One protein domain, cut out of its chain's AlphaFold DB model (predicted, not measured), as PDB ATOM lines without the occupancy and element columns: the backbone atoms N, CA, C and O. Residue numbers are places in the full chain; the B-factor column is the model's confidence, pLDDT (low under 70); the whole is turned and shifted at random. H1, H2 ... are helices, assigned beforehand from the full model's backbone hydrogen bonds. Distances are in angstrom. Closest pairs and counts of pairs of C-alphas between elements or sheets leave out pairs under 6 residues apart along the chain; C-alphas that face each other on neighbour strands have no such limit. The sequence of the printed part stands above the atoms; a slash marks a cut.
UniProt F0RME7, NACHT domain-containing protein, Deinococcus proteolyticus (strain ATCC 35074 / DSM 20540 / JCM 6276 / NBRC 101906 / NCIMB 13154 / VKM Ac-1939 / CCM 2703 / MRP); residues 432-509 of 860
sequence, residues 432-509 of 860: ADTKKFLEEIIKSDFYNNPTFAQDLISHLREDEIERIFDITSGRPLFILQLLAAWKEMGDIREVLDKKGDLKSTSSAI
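AT A GLANCE: This is residues 432 to 509 of the 860 residues of the protein "NACHT domain-containing protein" of Deinococcus proteolyticus (strain ATCC 35074 / DSM 20540 / JCM 6276 / NBRC 101906 / NCIMB 13154 / VKM Ac-1939 / CCM 2703 / MRP) (UniProt F0RME7). Crossed helices make the body of this domain, with H4 nearest its middle and H1, H3 and H5 packed round it. At one end of the longest axis H2 folds back beside the later part of H1 as a helical hairpin, and at the other end a tail leads to the short H6, which touches no helix. The printed part has 78 residues with six named helices, H1 to H6 in order along the chain, and no named strand; its class is all helix. The whole is compact, with a radius of gyration of the C-alphas of 12.1 A, and only just elongated, spanning 38 by 25 by 20 A.

HOW THE PARTS SIT: H1, residues 432 to 445, and H2, residues 450 to 458, form a helical hairpin, running opposite ways at a shallow tilt of 26 degrees. H1 touches H2 with residues 439 to 443 alone; their closest C-alphas, those of Lys 443 and Ala 453, are 5.6 A apart. H3, residues 462 to 472, is apart from H2. H3 is close to H1 but not clearly touching, about perpendicular at 90 degrees, with the closest C-alphas, those of Lys 435 and Ile 465, 6.6 A apart. H4, residues 476 to 489, is the hub, touching H1, H3 and H5, residues 492 to 498. Residues 434 to 438 of H1 touch residues 476 to 479 of H4 at a steep tilt of 51 degrees; the closest C-alphas, those of Leu 438 and Ile 479, are 7.3 A apart. H3 and H4 only just touch, with 3 pairs of C-alphas within 8 A, the closest being Thr 472 and Phe 478 at 5.3 A. H4 and H5 touch about perpendicular at 84 degrees, the closest C-alphas being those of Trp 486 and Ile 492, 5.5 A apart. H3 and H5 only just touch, again with 3 pairs, the closest C-alphas being those of Ile 468 and Leu 496 at 7.5 A. The helix packing is mostly crossed: of 5 touching pairs, 1 is at a shallow tilt. H6, residues 506 to 509, is apart from H5. Every O i to N i+4 pair is within hydrogen-bond range in H1, H2, H3, H4 and H5; H6 is too short for such a pair.

IN THESE COORDINATES: H1 begins at C-alpha 432 (171.254, 179.735, 159.161) and is 20.2 A long. H2 measures 12.1 A and H3 15.2 A. H4 runs 19.9 A from C-alpha 476 (173.181, 190.158, 166.812). H5 measures 9.9 A. H6 measures 5.1 A and ends at C-alpha 509 (173.639, 204.177, 160.515).

THE WHOLE: The two C-alphas farthest apart, those of Thr 451 and Ser 506, are 38.4 A apart. The printed part has no cut and no long link; the link from H5 to H6 is short, and the others are tight. Mean pLDDT of the printed part is 82.6, with residues 498 to 506 and residue 509 under 70.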
ATOM      1  N   ALA A 432     171.346 180.913 158.299       89.31
ATOM      2  CA  ALA A 432     171.254 179.735 159.161       89.31
ATOM      3  C   ALA A 432     171.654 180.042 160.616       89.31
ATOM      4  O   ALA A 432     170.953 179.651 161.550       89.31
ATOM      5  N   ASP A 433     172.744 180.784 160.818       90.75
ATOM      6  CA  ASP A 433     173.184 181.178 162.160       90.75
ATOM      7  C   ASP A 433     172.243 182.199 162.805       90.75
ATOM      8  O   ASP A 433     172.069 182.177 164.017       90.75
ATOM      9  N   THR A 434     171.595 183.057 162.014       91.00
ATOM     10  CA  THR A 434     170.576 184.011 162.472       91.00
ATOM     11  C   THR A 434     169.372 183.270 163.039       91.00
ATOM     12  O   THR A 434     168.942 183.573 164.150       91.00
ATOM     13  N   LYS A 435     168.882 182.246 162.327       91.12
ATOM     14  CA  LYS A 435     167.833 181.348 162.828       91.12
ATOM     15  C   LYS A 435     168.255 180.689 164.140       91.12
ATOM     16  O   LYS A 435     167.541 180.778 165.132       91.12
ATOM     17  N   LYS A 436     169.449 180.091 164.171       90.56
ATOM     18  CA  LYS A 436     169.974 179.423 165.370       90.56
ATOM     19  C   LYS A 436     170.115 180.385 166.553       90.56
ATOM     20  O   LYS A 436     169.746 180.042 167.670       90.56
ATOM     21  N   PHE A 437     170.631 181.588 166.317       91.00
ATOM     22  CA  PHE A 437     170.759 182.632 167.330       91.00
ATOM     23  C   PHE A 437     169.391 183.022 167.895       91.00
ATOM     24  O   PHE A 437     169.224 183.073 169.110       91.00
ATOM     25  N   LEU A 438     168.404 183.234 167.021       89.69
ATOM     26  CA  LEU A 438     167.031 183.568 167.394       89.69
ATOM     27  C   LEU A 438     166.399 182.474 168.270       89.69
ATOM     28  O   LEU A 438     165.864 182.774 169.336       89.69
ATOM     29  N   GLU A 439     166.510 181.209 167.858       89.44
ATOM     30  CA  GLU A 439     165.997 180.055 168.607       89.44
ATOM     31  C   GLU A 439     166.613 179.950 170.008       89.44
ATOM     32  O   GLU A 439     165.902 179.720 170.986       89.44
ATOM     33  N   GLU A 440     167.930 180.133 170.126       89.19
ATOM     34  CA  GLU A 440     168.632 180.071 171.412       89.19
ATOM     35  C   GLU A 440     168.244 181.231 172.343       89.19
ATOM     36  O   GLU A 440     168.072 181.012 173.544       89.19
ATOM     37  N   ILE A 441     168.020 182.443 171.812       87.88
ATOM     38  CA  ILE A 441     167.510 183.559 172.627       87.88
ATOM     39  C   ILE A 441     166.100 183.256 173.132       87.88
ATOM     40  O   ILE A 441     165.846 183.400 174.326       87.88
ATOM     41  N   ILE A 442     165.198 182.789 172.261       87.25
ATOM     42  CA  ILE A 442     163.815 182.462 172.642       87.25
ATOM     43  C   ILE A 442     163.805 181.396 173.748       87.25
ATOM     44  O   ILE A 442     163.124 181.565 174.759       87.25
ATOM     45  N   LYS A 443     164.605 180.329 173.613       87.94
ATOM     46  CA  LYS A 443     164.748 179.306 174.665       87.94
ATOM     47  C   LYS A 443     165.264 179.896 175.977       87.94
ATOM     48  O   LYS A 443     164.776 179.519 177.040       87.94
ATOM     49  N   SER A 444     166.237 180.804 175.909       86.12
ATOM     50  CA  SER A 444     166.805 181.459 177.091       86.12
ATOM     51  C   SER A 444     165.794 182.371 177.788       86.12
ATOM     52  O   SER A 444     165.706 182.362 179.013       86.12
ATOM     53  N   ASP A 445     165.031 183.158 177.032       83.19
ATOM     54  CA  ASP A 445     164.045 184.103 177.566       83.19
ATOM     55  C   ASP A 445     162.836 183.398 178.188       83.19
ATOM     56  O   ASP A 445     162.295 183.846 179.198       83.19
ATOM     57  N   PHE A 446     162.429 182.271 177.602       84.06
ATOM     58  CA  PHE A 446     161.302 181.457 178.053       84.06
ATOM     59  C   PHE A 446     161.759 180.160 178.733       84.06
ATOM     60  O   PHE A 446     161.053 179.155 178.682       84.06
ATOM     61  N   TYR A 447     162.906 180.174 179.423       83.81
ATOM     62  CA  TYR A 447     163.452 178.995 180.113       83.81
ATOM     63  C   TYR A 447     162.444 178.342 181.080       83.81
ATOM     64  O   TYR A 447     162.359 177.120 181.174       83.81
ATOM     65  N   ASN A 448     161.618 179.155 181.751       86.56
ATOM     66  CA  ASN A 448     160.574 178.682 182.669       86.56
ATOM     67  C   ASN A 448     159.303 178.158 181.960       86.56
ATOM     68  O   ASN A 448     158.411 177.640 182.627       86.56
ATOM     69  N   ASN A 449     159.192 178.298 180.635       87.81
ATOM     70  CA  ASN A 449     158.083 177.785 179.826       87.81
ATOM     71  C   ASN A 449     158.589 177.230 178.474       87.81
ATOM     72  O   ASN A 449     158.332 177.813 177.414       87.81
ATOM     73  N   PRO A 450     159.311 176.094 178.490       86.56
ATOM     74  CA  PRO A 450     159.969 175.548 177.303       86.56
ATOM     75  C   PRO A 450     158.978 175.124 176.211       86.56
ATOM     76  O   PRO A 450     159.280 175.245 175.029       86.56
ATOM     77  N   THR A 451     157.774 174.683 176.589       87.12
ATOM     78  CA  THR A 451     156.692 174.356 175.649       87.12
ATOM     79  C   THR A 451     156.258 175.563 174.830       87.12
ATOM     80  O   THR A 451     156.122 175.445 173.618       87.12
ATOM     81  N   PHE A 452     156.099 176.729 175.462       84.56
ATOM     82  CA  PHE A 452     155.765 177.961 174.750       84.56
ATOM     83  C   PHE A 452     156.914 178.420 173.844       84.56
ATOM     84  O   PHE A 452     156.679 178.801 172.703       84.56
ATOM     85  N   ALA A 453     158.161 178.323 174.320       84.94
ATOM     86  CA  ALA A 453     159.343 178.639 173.517       84.94
ATOM     87  C   ALA A 453     159.399 177.793 172.235       84.94
ATOM     88  O   ALA A 453     159.648 178.301 171.144       84.94
ATOM     89  N   GLN A 454     159.144 176.492 172.373       87.50
ATOM     90  CA  GLN A 454     159.189 175.544 171.269       87.50
ATOM     91  C   GLN A 454     158.018 175.724 170.301       87.50
ATOM     92  O   GLN A 454     158.216 175.614 169.092       87.50
ATOM     93  N   ASP A 455     156.838 176.070 170.818       84.94
ATOM     94  CA  ASP A 455     155.683 176.452 170.010       84.94
ATOM     95  C   ASP A 455     156.003 177.692 169.158       84.94
ATOM     96  O   ASP A 455     155.885 177.636 167.936       84.94
ATOM     97  N   LEU A 456     156.545 178.754 169.765       82.69
ATOM     98  CA  LEU A 456     156.954 179.984 169.072       82.69
ATOM     99  C   LEU A 456     157.973 179.710 167.953       82.69
ATOM    100  O   LEU A 456     157.836 180.216 166.842       82.69
ATOM    101  N   ILE A 457     158.981 178.878 168.243       87.06
ATOM    102  CA  ILE A 457     160.018 178.486 167.280       87.06
ATOM    103  C   ILE A 457     159.412 177.688 166.121       87.06
ATOM    104  O   ILE A 457     159.757 177.925 164.968       87.06
ATOM    105  N   SER A 458     158.497 176.759 166.408       83.88
ATOM    106  CA  SER A 458     157.870 175.922 165.378       83.88
ATOM    107  C   SER A 458     156.951 176.701 164.428       83.88
ATOM    108  O   SER A 458     156.738 176.270 163.296       83.88
ATOM    109  N   HIS A 459     156.448 177.857 164.869       81.94
ATOM    110  CA  HIS A 459     155.603 178.745 164.075       81.94
ATOM    111  C   HIS A 459     156.390 179.755 163.220       81.94
ATOM    112  O   HIS A 459     155.776 180.417 162.382       81.94
ATOM    113  N   LEU A 460     157.718 179.862 163.381       84.19
ATOM    114  CA  LEU A 460     158.564 180.702 162.526       84.19
ATOM    115  C   LEU A 460     158.706 180.083 161.135       84.19
ATOM    116  O   LEU A 460     159.264 178.996 160.964       84.19
ATOM    117  N   ARG A 461     158.222 180.798 160.120       86.06
ATOM    118  CA  ARG A 461     158.275 180.351 158.724       86.06
ATOM    119  C   ARG A 461     159.567 180.810 158.048       86.06
ATOM    120  O   ARG A 461     160.177 181.800 158.446       86.06
ATOM    121  N   GLU A 462     159.987 180.118 156.988       85.88
ATOM    122  CA  GLU A 462     161.241 180.477 156.307       85.88
ATOM    123  C   GLU A 462     161.192 181.828 155.579       85.88
ATOM    124  O   GLU A 462     162.221 182.496 155.487       85.88
ATOM    125  N   ASP A 463     160.012 182.280 155.134       86.12
ATOM    126  CA  ASP A 463     159.818 183.638 154.601       86.12
ATOM    127  C   ASP A 463     160.031 184.711 155.681       86.12
ATOM    128  O   ASP A 463     160.585 185.776 155.409       86.12
ATOM    129  N   GLU A 464     159.644 184.425 156.926       87.62
ATOM    130  CA  GLU A 464     159.860 185.328 158.062       87.62
ATOM    131  C   GLU A 464     161.339 185.370 158.456       87.62
ATOM    132  O   GLU A 464     161.866 186.448 158.711       87.62
ATOM    133  N   ILE A 465     162.034 184.229 158.444       88.94
ATOM    134  CA  ILE A 465     163.477 184.155 158.726       88.94
ATOM    135  C   ILE A 465     164.284 184.910 157.666       88.94
ATOM    136  O   ILE A 465     165.238 185.608 158.009       88.94
ATOM    137  N   GLU A 466     163.904 184.802 156.392       87.25
ATOM    138  CA  GLU A 466     164.503 185.584 155.305       87.25
ATOM    139  C   GLU A 466     164.336 187.080 155.540       87.25
ATOM    140  O   GLU A 466     165.318 187.816 155.589       87.25
ATOM    141  N   ARG A 467     163.109 187.509 155.839       85.38
ATOM    142  CA  ARG A 467     162.813 188.917 156.093       85.38
ATOM    143  C   ARG A 467     163.524 189.447 157.342       85.38
ATOM    144  O   ARG A 467     164.019 190.570 157.320       85.38
ATOM    145  N   ILE A 468     163.623 188.652 158.413       88.19
ATOM    146  CA  ILE A 468     164.404 188.975 159.622       88.19
ATOM    147  C   ILE A 468     165.884 189.134 159.275       88.19
ATOM    148  O   ILE A 468     166.530 190.087 159.721       88.19
ATOM    149  N   PHE A 469     166.436 188.204 158.497       88.31
ATOM    150  CA  PHE A 469     167.823 188.273 158.066       88.31
ATOM    151  C   PHE A 469     168.080 189.545 157.252       88.31
ATOM    152  O   PHE A 469     169.040 190.252 157.548       88.31
ATOM    153  N   ASP A 470     167.190 189.908 156.332       82.38
ATOM    154  CA  ASP A 470     167.349 191.087 155.478       82.38
ATOM    155  C   ASP A 470     167.352 192.403 156.273       82.38
ATOM    156  O   ASP A 470     168.252 193.235 156.096       82.38
ATOM    157  N   ILE A 471     166.403 192.583 157.202       81.19
ATOM    158  CA  ILE A 471     166.278 193.826 157.994       81.19
ATOM    159  C   ILE A 471     167.328 193.960 159.103       81.19
ATOM    160  O   ILE A 471     167.615 195.061 159.573       81.19
ATOM    161  N   THR A 472     167.908 192.843 159.556       84.00
ATOM    162  CA  THR A 472     168.970 192.843 160.579       84.00
ATOM    163  C   THR A 472     170.367 192.706 159.982       84.00
ATOM    164  O   THR A 472     171.357 192.987 160.661       84.00
ATOM    165  N   SER A 473     170.460 192.256 158.727       80.81
ATOM    166  CA  SER A 473     171.696 191.845 158.049       80.81
ATOM    167  C   SER A 473     172.531 190.864 158.882       80.81
ATOM    168  O   SER A 473     173.755 190.958 158.919       80.81
ATOM    169  N   GLY A 474     171.866 189.979 159.636       85.88
ATOM    170  CA  GLY A 474     172.522 188.997 160.504       85.88
ATOM    171  C   GLY A 474     173.299 189.596 161.684       85.88
ATOM    172  O   GLY A 474     174.159 188.926 162.257       85.88
ATOM    173  N   ARG A 475     173.054 190.858 162.070       87.75
ATOM    174  CA  ARG A 475     173.742 191.497 163.206       87.75
ATOM    175  C   ARG A 475     173.052 191.141 164.533       87.75
ATOM    176  O   ARG A 475     171.905 191.551 164.727       87.75
ATOM    177  N   PRO A 476     173.742 190.493 165.498       90.06
ATOM    178  CA  PRO A 476     173.181 190.158 166.812       90.06
ATOM    179  C   PRO A 476     172.478 191.322 167.519       90.06
ATOM    180  O   PRO A 476     171.417 191.137 168.108       90.06
ATOM    181  N   LEU A 477     173.036 192.534 167.426       88.44
ATOM    182  CA  LEU A 477     172.460 193.732 168.043       88.44
ATOM    183  C   LEU A 477     171.044 194.051 167.530       88.44
ATOM    184  O   LEU A 477     170.158 194.348 168.329       88.44
ATOM    185  N   PHE A 478     170.822 193.971 166.216       87.19
ATOM    186  CA  PHE A 478     169.518 194.262 165.614       87.19
ATOM    187  C   PHE A 478     168.546 193.099 165.749       87.19
ATOM    188  O   PHE A 478     167.350 193.330 165.905       87.19
ATOM    189  N   ILE A 479     169.045 191.861 165.790       89.00
ATOM    190  CA  ILE A 479     168.216 190.698 166.122       89.00
ATOM    191  C   ILE A 479     167.648 190.845 167.543       89.00
ATOM    192  O   ILE A 479     166.458 190.629 167.756       89.00
ATOM    193  N   LEU A 480     168.459 191.299 168.507       88.44
ATOM    194  CA  LEU A 480     168.000 191.574 169.874       88.44
ATOM    195  C   LEU A 480     166.975 192.720 169.942       88.44
ATOM    196  O   LEU A 480     166.021 192.637 170.713       88.44
ATOM    197  N   GLN A 481     167.141 193.771 169.136       86.00
ATOM    198  CA  GLN A 481     166.182 194.883 169.063       86.00
ATOM    199  C   GLN A 481     164.848 194.444 168.459       86.00
ATOM    200  O   GLN A 481     163.782 194.813 168.955       86.00
ATOM    201  N   LEU A 482     164.904 193.631 167.408       86.75
ATOM    202  CA  LEU A 482     163.729 193.034 166.797       86.75
ATOM    203  C   LEU A 482     163.000 192.124 167.787       86.75
ATOM    204  O   LEU A 482     161.785 192.223 167.916       86.75
ATOM    205  N   LEU A 483     163.730 191.296 168.534       84.94
ATOM    206  CA  LEU A 483     163.164 190.458 169.592       84.94
ATOM    207  C   LEU A 483     162.514 191.278 170.707       84.94
ATOM    208  O   LEU A 483     161.444 190.909 171.182       84.94
ATOM    209  N   ALA A 484     163.127 192.389 171.123       83.81
ATOM    210  CA  ALA A 484     162.521 193.292 172.098       83.81
ATOM    211  C   ALA A 484     161.183 193.849 171.579       83.81
ATOM    212  O   ALA A 484     160.185 193.796 172.292       83.81
ATOM    213  N   ALA A 485     161.136 194.277 170.312       82.12
ATOM    214  CA  ALA A 485     159.901 194.730 169.675       82.12
ATOM    215  C   ALA A 485     158.858 193.604 169.535       82.12
ATOM    216  O   ALA A 485     157.674 193.836 169.763       82.12
ATOM    217  N   TRP A 486     159.285 192.380 169.208       84.88
ATOM    218  CA  TRP A 486     158.397 191.220 169.116       84.88
ATOM    219  C   TRP A 486     157.778 190.870 170.467       84.88
ATOM    220  O   TRP A 486     156.570 190.661 170.543       84.88
ATOM    221  N   LYS A 487     158.552 190.905 171.553       81.44
ATOM    222  CA  LYS A 487     158.013 190.690 172.903       81.44
ATOM    223  C   LYS A 487     156.968 191.735 173.301       81.44
ATOM    224  O   LYS A 487     156.018 191.389 173.992       81.44
ATOM    225  N   GLU A 488     157.144 192.989 172.887       79.00
ATOM    226  CA  GLU A 488     156.195 194.069 173.188       79.00
ATOM    227  C   GLU A 488     154.913 193.987 172.351       79.00
ATOM    228  O   GLU A 488     153.828 194.233 172.872       79.00
ATOM    229  N   MET A 489     155.027 193.649 171.061       80.44
ATOM    230  CA  MET A 489     153.890 193.631 170.131       80.44
ATOM    231  C   MET A 489     153.144 192.289 170.102       80.44
ATOM    232  O   MET A 489     151.974 192.250 169.745       80.44
ATOM    233  N   GLY A 490     153.795 191.184 170.472       76.00
ATOM    234  CA  GLY A 490     153.211 189.839 170.493       76.00
ATOM    235  C   GLY A 490     153.110 189.143 169.127       76.00
ATOM    236  O   GLY A 490     153.008 187.919 169.093       76.00
ATOM    237  N   ASP A 491     153.210 189.875 168.011       80.88
ATOM    238  CA  ASP A 491     153.186 189.331 166.645       80.88
ATOM    239  C   ASP A 491     154.423 189.764 165.841       80.88
ATOM    240  O   ASP A 491     154.689 190.952 165.646       80.88
ATOM    241  N   ILE A 492     155.180 188.782 165.341       82.81
ATOM    242  CA  ILE A 492     156.371 189.018 164.523       82.81
ATOM    243  C   ILE A 492     156.025 189.678 163.188       82.81
ATOM    244  O   ILE A 492     156.788 190.513 162.710       82.81
ATOM    245  N   ARG A 493     154.874 189.364 162.583       82.06
ATOM    246  CA  ARG A 493     154.484 189.937 161.287       82.06
ATOM    247  C   ARG A 493     154.209 191.423 161.416       82.06
ATOM    248  O   ARG A 493     154.692 192.208 160.607       82.06
ATOM    249  N   GLU A 494     153.526 191.807 162.489       81.00
ATOM    250  CA  GLU A 494     153.284 193.208 162.811       81.00
ATOM    251  C   GLU A 494     154.598 193.977 163.025       81.00
ATOM    252  O   GLU A 494     154.741 195.094 162.526       81.00
ATOM    253  N   VAL A 495     155.594 193.371 163.684       81.62
ATOM    254  CA  VAL A 495     156.938 193.963 163.822       81.62
ATOM    255  C   VAL A 495     157.619 194.123 162.465       81.62
ATOM    256  O   VAL A 495     158.131 195.205 162.173       81.62
ATOM    257  N   LEU A 496     157.612 193.078 161.632       82.88
ATOM    258  CA  LEU A 496     158.223 193.085 160.297       82.88
ATOM    259  C   LEU A 496     157.572 194.110 159.355       82.88
ATOM    260  O   LEU A 496     158.247 194.655 158.479       82.88
ATOM    261  N   ASP A 497     156.281 194.388 159.536       78.81
ATOM    262  CA  ASP A 497     155.540 195.369 158.745       78.81
ATOM    263  C   ASP A 497     155.691 196.802 159.285       78.81
ATOM    264  O   ASP A 497     155.808 197.739 158.496       78.81
ATOM    265  N   LYS A 498     155.729 197.003 160.614       69.88
ATOM    266  CA  LYS A 498     155.771 198.343 161.237       69.88
ATOM    267  C   LYS A 498     157.167 198.911 161.460       69.88
ATOM    268  O   LYS A 498     157.343 200.122 161.339       69.88
ATOM    269  N   LYS A 499     158.145 198.093 161.862       63.38
ATOM    270  CA  LYS A 499     159.480 198.594 162.244       63.38
ATOM    271  C   LYS A 499     160.398 198.857 161.047       63.38
ATOM    272  O   LYS A 499     161.436 199.486 161.239       63.38
ATOM    273  N   GLY A 500     159.991 198.470 159.834       61.47
ATOM    274  CA  GLY A 500     160.750 198.722 158.610       61.47
ATOM    275  C   GLY A 500     162.178 198.165 158.673       61.47
ATOM    276  O   GLY A 500     162.466 197.231 159.421       61.47
ATOM    277  N   ASP A 501     163.079 198.743 157.881       64.69
ATOM    278  CA  ASP A 501     164.487 198.345 157.834       64.69
ATOM    279  C   ASP A 501     165.261 198.942 159.027       64.69
ATOM    280  O   ASP A 501     165.752 200.074 158.977       64.69
ATOM    281  N   LEU A 502     165.318 198.205 160.146       65.44
ATOM    282  CA  LEU A 502     165.930 198.651 161.412       65.44
ATOM    283  C   LEU A 502     167.368 199.169 161.227       65.44
ATOM    284  O   LEU A 502     167.762 200.153 161.865       65.44
ATOM    285  N   LYS A 503     168.131 198.545 160.319       62.03
ATOM    286  CA  LYS A 503     169.515 198.925 160.003       62.03
ATOM    287  C   LYS A 503     169.636 200.296 159.327       62.03
ATOM    288  O   LYS A 503     170.693 200.917 159.413       62.03
ATOM    289  N   SER A 504     168.569 200.779 158.690       63.62
ATOM    290  CA  SER A 504     168.565 202.011 157.897       63.62
ATOM    291  C   SER A 504     168.087 203.239 158.679       63.62
ATOM    292  O   SER A 504     167.976 204.327 158.108       63.62
ATOM    293  N   THR A 505     167.795 203.100 159.978       68.81
ATOM    294  CA  THR A 505     167.503 204.255 160.842       68.81
ATOM    295  C   THR A 505     168.748 205.134 160.988       68.81
ATOM    296  O   THR A 505     169.864 204.628 161.076       68.81
ATOM    297  N   SER A 506     168.587 206.459 161.040       67.56
ATOM    298  CA  SER A 506     169.720 207.396 161.141       67.56
ATOM    299  C   SER A 506     170.625 207.098 162.343       67.56
ATOM    300  O   SER A 506     171.847 207.104 162.208       67.56
ATOM    301  N   SER A 507     170.041 206.745 163.491       70.12
ATOM    302  CA  SER A 507     170.775 206.330 164.692       70.12
ATOM    303  C   SER A 507     171.527 205.006 164.513       70.12
ATOM    304  O   SER A 507     172.658 204.889 164.981       70.12
ATOM    305  N   ALA A 508     170.950 204.018 163.818       70.06
ATOM    306  CA  ALA A 508     171.642 202.766 163.500       70.06
ATOM    307  C   ALA A 508     172.806 202.999 162.530       70.06
ATOM    308  O   ALA A 508     173.906 202.509 162.775       70.06
ATOM    309  N   ILE A 509     172.599 203.802 161.482       69.25
ATOM    310  CA  ILE A 509     173.639 204.177 160.515       69.25
ATOM    311  C   ILE A 509     174.787 204.893 161.228       69.25
ATOM    312  O   ILE A 509     175.943 204.494 161.088       69.25
TER     313      ILE A 509